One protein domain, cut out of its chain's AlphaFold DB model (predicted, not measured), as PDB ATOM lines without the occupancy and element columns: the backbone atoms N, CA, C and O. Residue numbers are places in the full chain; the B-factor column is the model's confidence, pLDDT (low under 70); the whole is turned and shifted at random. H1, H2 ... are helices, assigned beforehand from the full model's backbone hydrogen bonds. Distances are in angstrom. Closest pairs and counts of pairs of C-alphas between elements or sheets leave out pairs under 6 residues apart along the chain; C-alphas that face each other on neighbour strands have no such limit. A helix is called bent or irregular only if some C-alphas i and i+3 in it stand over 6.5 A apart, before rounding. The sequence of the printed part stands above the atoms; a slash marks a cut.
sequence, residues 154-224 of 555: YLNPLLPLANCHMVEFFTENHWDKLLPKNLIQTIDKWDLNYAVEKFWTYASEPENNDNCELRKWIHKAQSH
ATOM      1  N   TYR A 154     -36.516   6.633 179.215       94.81
ATOM      2  CA  TYR A 154     -36.160   6.230 177.856       94.81
ATOM      3  C   TYR A 154     -34.710   6.588 177.481       94.81
ATOM      4  O   TYR A 154     -34.023   5.772 176.871       94.81
ATOM      5  N   LEU A 155     -34.244   7.781 177.852       95.69
ATOM      6  CA  LEU A 155     -32.958   8.353 177.462       95.69
ATOM      7  C   LEU A 155     -31.795   7.786 178.277       95.69
ATOM      8  O   LEU A 155     -30.744   7.555 177.697       95.69
ATOM      9  N   ASN A 156     -31.960   7.530 179.579       95.56
ATOM     10  CA  ASN A 156     -30.870   7.100 180.466       95.56
ATOM     11  C   ASN A 156     -30.116   5.862 179.942       95.56
ATOM     12  O   ASN A 156     -28.890   5.921 179.863       95.56
ATOM     13  N   PRO A 157     -30.787   4.780 179.491       94.88
ATOM     14  CA  PRO A 157     -30.097   3.641 178.878       94.88
ATOM     15  C   PRO A 157     -29.402   3.973 177.547       94.88
ATOM     16  O   PRO A 157     -28.500   3.257 177.128       94.88
ATOM     17  N   LEU A 158     -29.834   5.041 176.870       95.62
ATOM     18  CA  LEU A 158     -29.346   5.491 175.564       95.62
ATOM     19  C   LEU A 158     -28.323   6.632 175.663       95.62
ATOM     20  O   LEU A 158     -27.772   7.042 174.643       95.62
ATOM     21  N   LEU A 159     -28.026   7.140 176.863       96.19
ATOM     22  CA  LEU A 159     -27.023   8.186 177.063       96.19
ATOM     23  C   LEU A 159     -25.632   7.796 176.546       96.19
ATOM     24  O   LEU A 159     -24.987   8.673 175.973       96.19
ATOM     25  N   PRO A 160     -25.158   6.538 176.671       95.94
ATOM     26  CA  PRO A 160     -23.906   6.129 176.042       95.94
ATOM     27  C   PRO A 160     -23.921   6.321 174.521       95.94
ATOM     28  O   PRO A 160     -22.954   6.827 173.968       95.94
ATOM     29  N   LEU A 161     -25.037   5.999 173.853       95.44
ATOM     30  CA  LEU A 161     -25.215   6.240 172.418       95.44
ATOM     31  C   LEU A 161     -25.232   7.741 172.094       95.44
ATOM     32  O   LEU A 161     -24.590   8.170 171.141       95.44
ATOM     33  N   ALA A 162     -25.942   8.546 172.888       95.62
ATOM     34  CA  ALA A 162     -26.074   9.986 172.660       95.62
ATOM     35  C   ALA A 162     -24.774  10.772 172.916       95.62
ATOM     36  O   ALA A 162     -24.533  11.777 172.251       95.62
ATOM     37  N   ASN A 163     -23.950  10.327 173.868       95.38
ATOM     38  CA  ASN A 163     -22.701  10.991 174.254       95.38
ATOM     39  C   ASN A 163     -21.459  10.414 173.561       95.38
ATOM     40  O   ASN A 163     -20.349  10.869 173.837       95.38
ATOM     41  N   CYS A 164     -21.611   9.416 172.689       94.81
ATOM     42  CA  CYS A 164     -20.469   8.833 171.998       94.81
ATOM     43  C   CYS A 164     -19.874   9.820 170.978       94.81
ATOM     44  O   CYS A 164     -20.594  10.537 170.277       94.81
ATOM     45  N   HIS A 165     -18.545   9.870 170.873       94.69
ATOM     46  CA  HIS A 165     -17.898  10.709 169.874       94.69
ATOM     47  C   HIS A 165     -17.899   9.993 168.516       94.69
ATOM     48  O   HIS A 165     -17.351   8.901 168.373       94.69
ATOM     49  N   MET A 166     -18.479  10.604 167.479       93.00
ATOM     50  CA  MET A 166     -18.664   9.934 166.178       93.00
ATOM     51  C   MET A 166     -17.355   9.523 165.484       93.00
ATOM     52  O   MET A 166     -17.361   8.591 164.687       93.00
ATOM     53  N   VAL A 167     -16.222  10.173 165.784       94.75
ATOM     54  CA  VAL A 167     -14.903   9.757 165.249       94.75
ATOM     55  C   VAL A 167     -14.430   8.435 165.865       94.75
ATOM     56  O   VAL A 167     -13.717   7.679 165.213       94.75
ATOM     57  N   GLU A 168     -14.872   8.118 167.081       94.44
ATOM     58  CA  GLU A 168     -14.508   6.892 167.802       94.44
ATOM     59  C   GLU A 168     -15.403   5.703 167.419       94.44
ATOM     60  O   GLU A 168     -15.271   4.614 167.972       94.44
ATOM     61  N   PHE A 169     -16.297   5.882 166.435       95.19
ATOM     62  CA  PHE A 169     -17.275   4.880 166.004       95.19
ATOM     63  C   PHE A 169     -16.666   3.488 165.792       95.19
ATOM     64  O   PHE A 169     -17.210   2.496 166.281       95.19
ATOM     65  N   PHE A 170     -15.525   3.421 165.100       94.62
ATOM     66  CA  PHE A 170     -14.829   2.161 164.842       94.62
ATOM     67  C   PHE A 170     -13.925   1.730 165.998       94.62
ATOM     68  O   PHE A 170     -13.880   0.544 166.313       94.62
ATOM     69  N   THR A 171     -13.206   2.664 166.628       94.75
ATOM     70  CA  THR A 171     -12.227   2.342 167.681       94.75
ATOM     71  C   THR A 171     -12.897   1.783 168.927       94.75
ATOM     72  O   THR A 171     -12.380   0.849 169.531       94.75
ATOM     73  N   GLU A 172     -14.080   2.291 169.261       94.19
ATOM     74  CA  GLU A 172     -14.852   1.854 170.421       94.19
ATOM     75  C   GLU A 172     -15.949   0.844 170.077       94.19
ATOM     76  O   GLU A 172     -16.664   0.378 170.966       94.19
ATOM     77  N   ASN A 173     -16.055   0.446 168.806       94.94
ATOM     78  CA  ASN A 173     -17.096  -0.435 168.284       94.94
ATOM     79  C   ASN A 173     -18.515  -0.011 168.718       94.94
ATOM     80  O   ASN A 173     -19.265  -0.777 169.332       94.94
ATOM     81  N   HIS A 174     -18.882   1.242 168.432       95.31
ATOM     82  CA  HIS A 174     -20.169   1.802 168.853       95.31
ATOM     83  C   HIS A 174     -21.370   1.056 168.256       95.31
ATOM     84  O   HIS A 174     -22.398   0.949 168.922       95.31
ATOM     85  N   TRP A 175     -21.238   0.513 167.040       95.00
ATOM     86  CA  TRP A 175     -22.317  -0.202 166.350       95.00
ATOM     87  C   TRP A 175     -22.829  -1.395 167.161       95.00
ATOM     88  O   TRP A 175     -24.007  -1.435 167.504       95.00
ATOM     89  N   ASP A 176     -21.940  -2.316 167.542       94.50
ATOM     90  CA  ASP A 176     -22.330  -3.530 168.266       94.50
ATOM     91  C   ASP A 176     -22.606  -3.286 169.755       94.50
ATOM     92  O   ASP A 176     -23.388  -4.018 170.369       94.50
ATOM     93  N   LYS A 177     -21.937  -2.292 170.363       94.69
ATOM     94  CA  LYS A 177     -22.029  -2.035 171.809       94.69
ATOM     95  C   LYS A 177     -23.228  -1.175 172.206       94.69
ATOM     96  O   LYS A 177     -23.782  -1.396 173.280       94.69
ATOM     97  N   LEU A 178     -23.586  -0.170 171.402       95.00
ATOM     98  CA  LEU A 178     -24.511   0.893 171.823       95.00
ATOM     99  C   LEU A 178     -25.920   0.763 171.227       95.00
ATOM    100  O   LEU A 178     -26.840   1.426 171.706       95.00
ATOM    101  N   LEU A 179     -26.111  -0.079 170.207       94.69
ATOM    102  CA  LEU A 179     -27.410  -0.282 169.564       94.69
ATOM    103  C   LEU A 179     -28.068  -1.610 169.975       94.69
ATOM    104  O   LEU A 179     -27.389  -2.611 170.218       94.69
ATOM    105  N   PRO A 180     -29.413  -1.680 170.011       94.00
ATOM    106  CA  PRO A 180     -30.109  -2.943 170.222       94.00
ATOM    107  C   PRO A 180     -29.828  -3.947 169.098       94.00
ATOM    108  O   PRO A 180     -29.971  -3.631 167.918       94.00
ATOM    109  N   LYS A 181     -29.556  -5.206 169.458       94.31
ATOM    110  CA  LYS A 181     -29.246  -6.280 168.493       94.31
ATOM    111  C   LYS A 181     -30.315  -6.473 167.412       94.31
ATOM    112  O   LYS A 181     -29.976  -6.686 166.256       94.31
ATOM    113  N   ASN A 182     -31.597  -6.364 167.764       94.06
ATOM    114  CA  ASN A 182     -32.700  -6.504 166.803       94.06
ATOM    115  C   ASN A 182     -32.705  -5.377 165.757       94.06
ATOM    116  O   ASN A 182     -33.067  -5.598 164.599       94.06
ATOM    117  N   LEU A 183     -32.290  -4.174 166.165       94.44
ATOM    118  CA  LEU A 183     -32.176  -3.023 165.279       94.44
ATOM    119  C   LEU A 183     -30.999  -3.211 164.319       94.44
ATOM    120  O   LEU A 183     -31.189  -3.091 163.112       94.44
ATOM    121  N   ILE A 184     -29.836  -3.610 164.845       95.12
ATOM    122  CA  ILE A 184     -28.642  -3.945 164.052       95.12
ATOM    123  C   ILE A 184     -28.982  -5.006 162.998       95.12
ATOM    124  O   ILE A 184     -28.840  -4.764 161.806       95.12
ATOM    125  N   GLN A 185     -29.562  -6.137 163.411       94.44
ATOM    126  CA  GLN A 185     -29.947  -7.231 162.508       94.44
ATOM    127  C   GLN A 185     -30.959  -6.830 161.429       94.44
ATOM    128  O   GLN A 185     -31.086  -7.517 160.414       94.44
ATOM    129  N   THR A 186     -31.742  -5.780 161.672       93.50
ATOM    130  CA  THR A 186     -32.686  -5.253 160.685       93.50
ATOM    131  C   THR A 186     -31.961  -4.376 159.671       93.50
ATOM    132  O   THR A 186     -32.183  -4.546 158.476       93.50
ATOM    133  N   ILE A 187     -31.084  -3.486 160.141       94.56
ATOM    134  CA  ILE A 187     -30.369  -2.522 159.297       94.56
ATOM    135  C   ILE A 187     -29.252  -3.197 158.490       94.56
ATOM    136  O   ILE A 187     -29.111  -2.896 157.312       94.56
ATOM    137  N   ASP A 188     -28.529  -4.169 159.054       94.50
ATOM    138  CA  ASP A 188     -27.434  -4.891 158.377       94.50
ATOM    139  C   ASP A 188     -27.895  -5.678 157.135       94.50
ATOM    140  O   ASP A 188     -27.085  -6.073 156.297       94.50
ATOM    141  N   LYS A 189     -29.206  -5.924 156.996       94.38
ATOM    142  CA  LYS A 189     -29.801  -6.572 155.813       94.38
ATOM    143  C   LYS A 189     -29.980  -5.620 154.634       94.38
ATOM    144  O   LYS A 189     -30.368  -6.066 153.556       94.38
ATOM    145  N   TRP A 190     -29.798  -4.326 154.850       95.81
ATOM    146  CA  TRP A 190     -30.100  -3.279 153.889       95.81
ATOM    147  C   TRP A 190     -28.819  -2.648 153.362       95.81
ATOM    148  O   TRP A 190     -27.840  -2.494 154.088       95.81
ATOM    149  N   ASP A 191     -28.831  -2.241 152.094       96.50
ATOM    150  CA  ASP A 191     -27.796  -1.342 151.597       96.50
ATOM    151  C   ASP A 191     -27.991   0.078 152.155       96.50
ATOM    152  O   ASP A 191     -29.064   0.439 152.649       96.50
ATOM    153  N   LEU A 192     -26.942   0.898 152.058       95.31
ATOM    154  CA  LEU A 192     -26.933   2.254 152.604       95.31
ATOM    155  C   LEU A 192     -28.077   3.120 152.065       95.31
ATOM    156  O   LEU A 192     -28.727   3.811 152.845       95.31
ATOM    157  N   ASN A 193     -28.323   3.103 150.752       96.75
ATOM    158  CA  ASN A 193     -29.324   3.983 150.150       96.75
ATOM    159  C   ASN A 193     -30.724   3.572 150.594       96.75
ATOM    160  O   ASN A 193     -31.507   4.430 150.995       96.75
ATOM    161  N   TYR A 194     -31.003   2.267 150.607       95.62
ATOM    162  CA  TYR A 194     -32.270   1.743 151.097       95.62
ATOM    163  C   TYR A 194     -32.478   2.037 152.586       95.62
ATOM    164  O   TYR A 194     -33.552   2.486 152.979       95.62
ATOM    165  N   ALA A 195     -31.456   1.840 153.425       94.56
ATOM    166  CA  ALA A 195     -31.536   2.130 154.856       94.56
ATOM    167  C   ALA A 195     -31.794   3.621 155.129       94.56
ATOM    168  O   ALA A 195     -32.622   3.961 155.974       94.56
ATOM    169  N   VAL A 196     -31.120   4.505 154.388       96.00
ATOM    170  CA  VAL A 196     -31.286   5.962 154.477       96.00
ATOM    171  C   VAL A 196     -32.672   6.390 153.992       96.00
ATOM    172  O   VAL A 196     -33.340   7.164 154.673       96.00
ATOM    173  N   GLU A 197     -33.144   5.866 152.860       94.69
ATOM    174  CA  GLU A 197     -34.490   6.144 152.350       94.69
ATOM    175  C   GLU A 197     -35.558   5.680 153.346       94.69
ATOM    176  O   GLU A 197     -36.423   6.465 153.732       94.69
ATOM    177  N   LYS A 198     -35.436   4.450 153.862       93.06
ATOM    178  CA  LYS A 198     -36.314   3.928 154.914       93.06
ATOM    179  C   LYS A 198     -36.295   4.794 156.165       93.06
ATOM    180  O   LYS A 198     -37.359   5.051 156.726       93.06
ATOM    181  N   PHE A 199     -35.125   5.269 156.590       94.62
ATOM    182  CA  PHE A 199     -35.019   6.205 157.705       94.62
ATOM    183  C   PHE A 199     -35.818   7.487 157.432       94.62
ATOM    184  O   PHE A 199     -36.626   7.874 158.274       94.62
ATOM    185  N   TRP A 200     -35.661   8.118 156.261       94.56
ATOM    186  CA  TRP A 200     -36.398   9.340 155.911       94.56
ATOM    187  C   TRP A 200     -37.906   9.127 155.832       94.56
ATOM    188  O   TRP A 200     -38.657   9.948 156.365       94.56
ATOM    189  N   THR A 201     -38.350   8.025 155.226       92.25
ATOM    190  CA  THR A 201     -39.770   7.662 155.159       92.25
ATOM    191  C   THR A 201     -40.341   7.478 156.560       92.25
ATOM    192  O   THR A 201     -41.298   8.153 156.929       92.25
ATOM    193  N   TYR A 202     -39.719   6.633 157.390       92.12
ATOM    194  CA  TYR A 202     -40.206   6.377 158.747       92.12
ATOM    195  C   TYR A 202     -40.084   7.591 159.676       92.12
ATOM    196  O   TYR A 202     -40.836   7.678 160.638       92.12
ATOM    197  N   ALA A 203     -39.157   8.518 159.428       91.38
ATOM    198  CA  ALA A 203     -39.056   9.755 160.199       91.38
ATOM    199  C   ALA A 203     -40.125  10.789 159.812       91.38
ATOM    200  O   ALA A 203     -40.481  11.617 160.651       91.38
ATOM    201  N   SER A 204     -40.626  10.745 158.572       89.75
ATOM    202  CA  SER A 204     -41.566  11.735 158.028       89.75
ATOM    203  C   SER A 204     -43.034  11.292 158.088       89.75
ATOM    204  O   SER A 204     -43.916  12.147 158.129       89.75
ATOM    205  N   GLU A 205     -43.312   9.983 158.100       82.19
ATOM    206  CA  GLU A 205     -44.668   9.417 158.050       82.19
ATOM    207  C   GLU A 205     -45.079   8.754 159.384       82.19
ATOM    208  O   GLU A 205     -44.546   7.696 159.729       82.19
ATOM    209  N   PRO A 206     -46.064   9.310 160.120       65.75
ATOM    210  CA  PRO A 206     -46.549   8.726 161.376       65.75
ATOM    211  C   PRO A 206     -47.376   7.440 161.184       65.75
ATOM    212  O   PRO A 206     -47.391   6.558 162.048       65.75
ATOM    213  N   GLU A 207     -48.076   7.317 160.052       62.97
ATOM    214  CA  GLU A 207     -49.050   6.252 159.798       62.97
ATOM    215  C   GLU A 207     -48.582   5.309 158.687       62.97
ATOM    216  O   GLU A 207     -48.746   5.570 157.500       62.97
ATOM    217  N   ASN A 208     -48.017   4.168 159.086       63.72
ATOM    218  CA  ASN A 208     -47.781   3.038 158.195       63.72
ATOM    219  C   ASN A 208     -47.896   1.727 158.996       63.72
ATOM    220  O   ASN A 208     -47.508   1.675 160.163       63.72
ATOM    221  N   ASN A 209     -48.421   0.658 158.396       66.75
ATOM    222  CA  ASN A 209     -48.615  -0.641 159.064       66.75
ATOM    223  C   ASN A 209     -47.335  -1.503 159.103       66.75
ATOM    224  O   ASN A 209     -47.376  -2.692 159.414       66.75
ATOM    225  N   ASP A 210     -46.189  -0.907 158.775       76.06
ATOM    226  CA  ASP A 210     -44.894  -1.575 158.747       76.06
ATOM    227  C   ASP A 210     -44.377  -1.849 160.176       76.06
ATOM    228  O   ASP A 210     -44.259  -0.938 161.004       76.06
ATOM    229  N   ASN A 211     -44.074  -3.119 160.471       82.88
ATOM    230  CA  ASN A 211     -43.613  -3.610 161.778       82.88
ATOM    231  C   ASN A 211     -42.071  -3.640 161.894       82.88
ATOM    232  O   ASN A 211     -41.505  -4.446 162.634       82.88
ATOM    233  N   CYS A 212     -41.385  -2.788 161.136       90.69
ATOM    234  CA  CYS A 212     -39.931  -2.685 161.118       90.69
ATOM    235  C   CYS A 212     -39.333  -2.193 162.456       90.69
ATOM    236  O   CYS A 212     -39.817  -1.225 163.046       90.69
ATOM    237  N   GLU A 213     -38.222  -2.798 162.904       93.19
ATOM    238  CA  GLU A 213     -37.494  -2.377 164.115       93.19
ATOM    239  C   GLU A 213     -36.946  -0.946 164.018       93.19
ATOM    240  O   GLU A 213     -37.023  -0.202 164.995       93.19
ATOM    241  N   LEU A 214     -36.473  -0.511 162.839       93.19
ATOM    242  CA  LEU A 214     -36.042   0.877 162.638       93.19
ATOM    243  C   LEU A 214     -37.208   1.852 162.817       93.19
ATOM    244  O   LEU A 214     -37.059   2.886 163.467       93.19
ATOM    245  N   ARG A 215     -38.393   1.506 162.303       91.69
ATOM    246  CA  ARG A 215     -39.591   2.325 162.491       91.69
ATOM    247  C   ARG A 215     -39.967   2.417 163.966       91.69
ATOM    248  O   ARG A 215     -40.186   3.521 164.459       91.69
ATOM    249  N   LYS A 216     -39.998   1.282 164.678       92.25
ATOM    250  CA  LYS A 216     -40.258   1.248 166.127       92.25
ATOM    251  C   LYS A 216     -39.272   2.130 166.880       92.25
ATOM    252  O   LYS A 216     -39.700   2.895 167.734       92.25
ATOM    253  N   TRP A 217     -37.986   2.051 166.548       93.50
ATOM    254  CA  TRP A 217     -36.946   2.881 167.147       93.50
ATOM    255  C   TRP A 217     -37.199   4.377 166.918       93.50
ATOM    256  O   TRP A 217     -37.271   5.133 167.886       93.50
ATOM    257  N   ILE A 218     -37.408   4.796 165.664       93.56
ATOM    258  CA  ILE A 218     -37.659   6.199 165.294       93.56
ATOM    259  C   ILE A 218     -38.918   6.730 165.981       93.56
ATOM    260  O   ILE A 218     -38.869   7.767 166.635       93.56
ATOM    261  N   HIS A 219     -40.033   6.004 165.894       90.94
ATOM    262  CA  HIS A 219     -41.300   6.442 166.480       90.94
ATOM    263  C   HIS A 219     -41.254   6.428 168.008       90.94
ATOM    264  O   HIS A 219     -41.850   7.289 168.650       90.94
ATOM    265  N   LYS A 220     -40.521   5.483 168.613       92.56
ATOM    266  CA  LYS A 220     -40.290   5.477 170.057       92.56
ATOM    267  C   LYS A 220     -39.456   6.681 170.480       92.56
ATOM    268  O   LYS A 220     -39.773   7.266 171.507       92.56
ATOM    269  N   ALA A 221     -38.446   7.087 169.713       93.75
ATOM    270  CA  ALA A 221     -37.715   8.325 169.982       93.75
ATOM    271  C   ALA A 221     -38.642   9.545 169.838       93.75
ATOM    272  O   ALA A 221     -38.776  10.337 170.768       93.75
ATOM    273  N   GLN A 222     -39.374   9.635 168.723       92.06
ATOM    274  CA  GLN A 222     -40.302  10.730 168.432       92.06
ATOM    275  C   GLN A 222     -41.452  10.846 169.440       92.06
ATOM    276  O   GLN A 222     -41.895  11.958 169.712       92.06
ATOM    277  N   SER A 223     -41.907   9.745 170.052       91.19
ATOM    278  CA  SER A 223     -42.948   9.788 171.091       91.19
ATOM    279  C   SER A 223     -42.504  10.494 172.376       91.19
ATOM    280  O   SER A 223     -43.338  10.763 173.234       91.19
ATOM    281  N   HIS A 224     -41.201  10.743 172.531       92.12
ATOM    282  CA  HIS A 224     -40.617  11.498 173.642       92.12
ATOM    283  C   HIS A 224     -40.194  12.916 173.222       92.12
ATOM    284  O   HIS A 224     -39.642  13.651 174.039       92.12
TER     285      HIS A 224
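Overview. This is residues 154 to 224 of the 555 residues of the protein "Uncharacterized protein C12orf26-like" of Papilio xuthus (UniProt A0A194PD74). Two groups of short helices lie side by side: H1 and H2 pair in one, while in the other H5 packs on H3 and H4. The printed 71 residues, all helix by class, have five named helices, H1 to H5 in chain order. The whole is only just compact, close to loose: radius of gyration of the C-alphas 12.9 A, spans 36 by 29 by 19 A.

Arrangement. Start at H1, residues 154 to 162; it touches H2, residues 174 to 178, closest at C-alphas 161 and 178, 5.4 A. H5, residues 213 to 222, touches H3, residues 181 to 187, about perpendicular at 77 degrees, closest at C-alphas 183 and 213, 5.5 A. H4, residues 192 to 204, touches H5 with residues 199 to 203 alone, the same way at a steep tilt of 40 degrees, closest at C-alphas 202 and 215, 5.6 A. Every O i to N i+4 pair is within hydrogen-bond range in H2 to H5; H1 has 2 of 5, and 4 of 6 O i to N i+3 pairs.

Along the chain. Find C-alpha 154 at (-36.160, 6.230, 177.856); H1, irregular with C-alphas 157 and 160 7.2 A apart, spans 12.0 A. H4 spans 18.3 A; H5, 14.1 A, ends at C-alpha 222 (-40.302, 10.730, 168.432).

Size, cuts and confidence. The printed part has no cut; H1 to H2 is a long link. Residues 206 to 209 have pLDDT under 70.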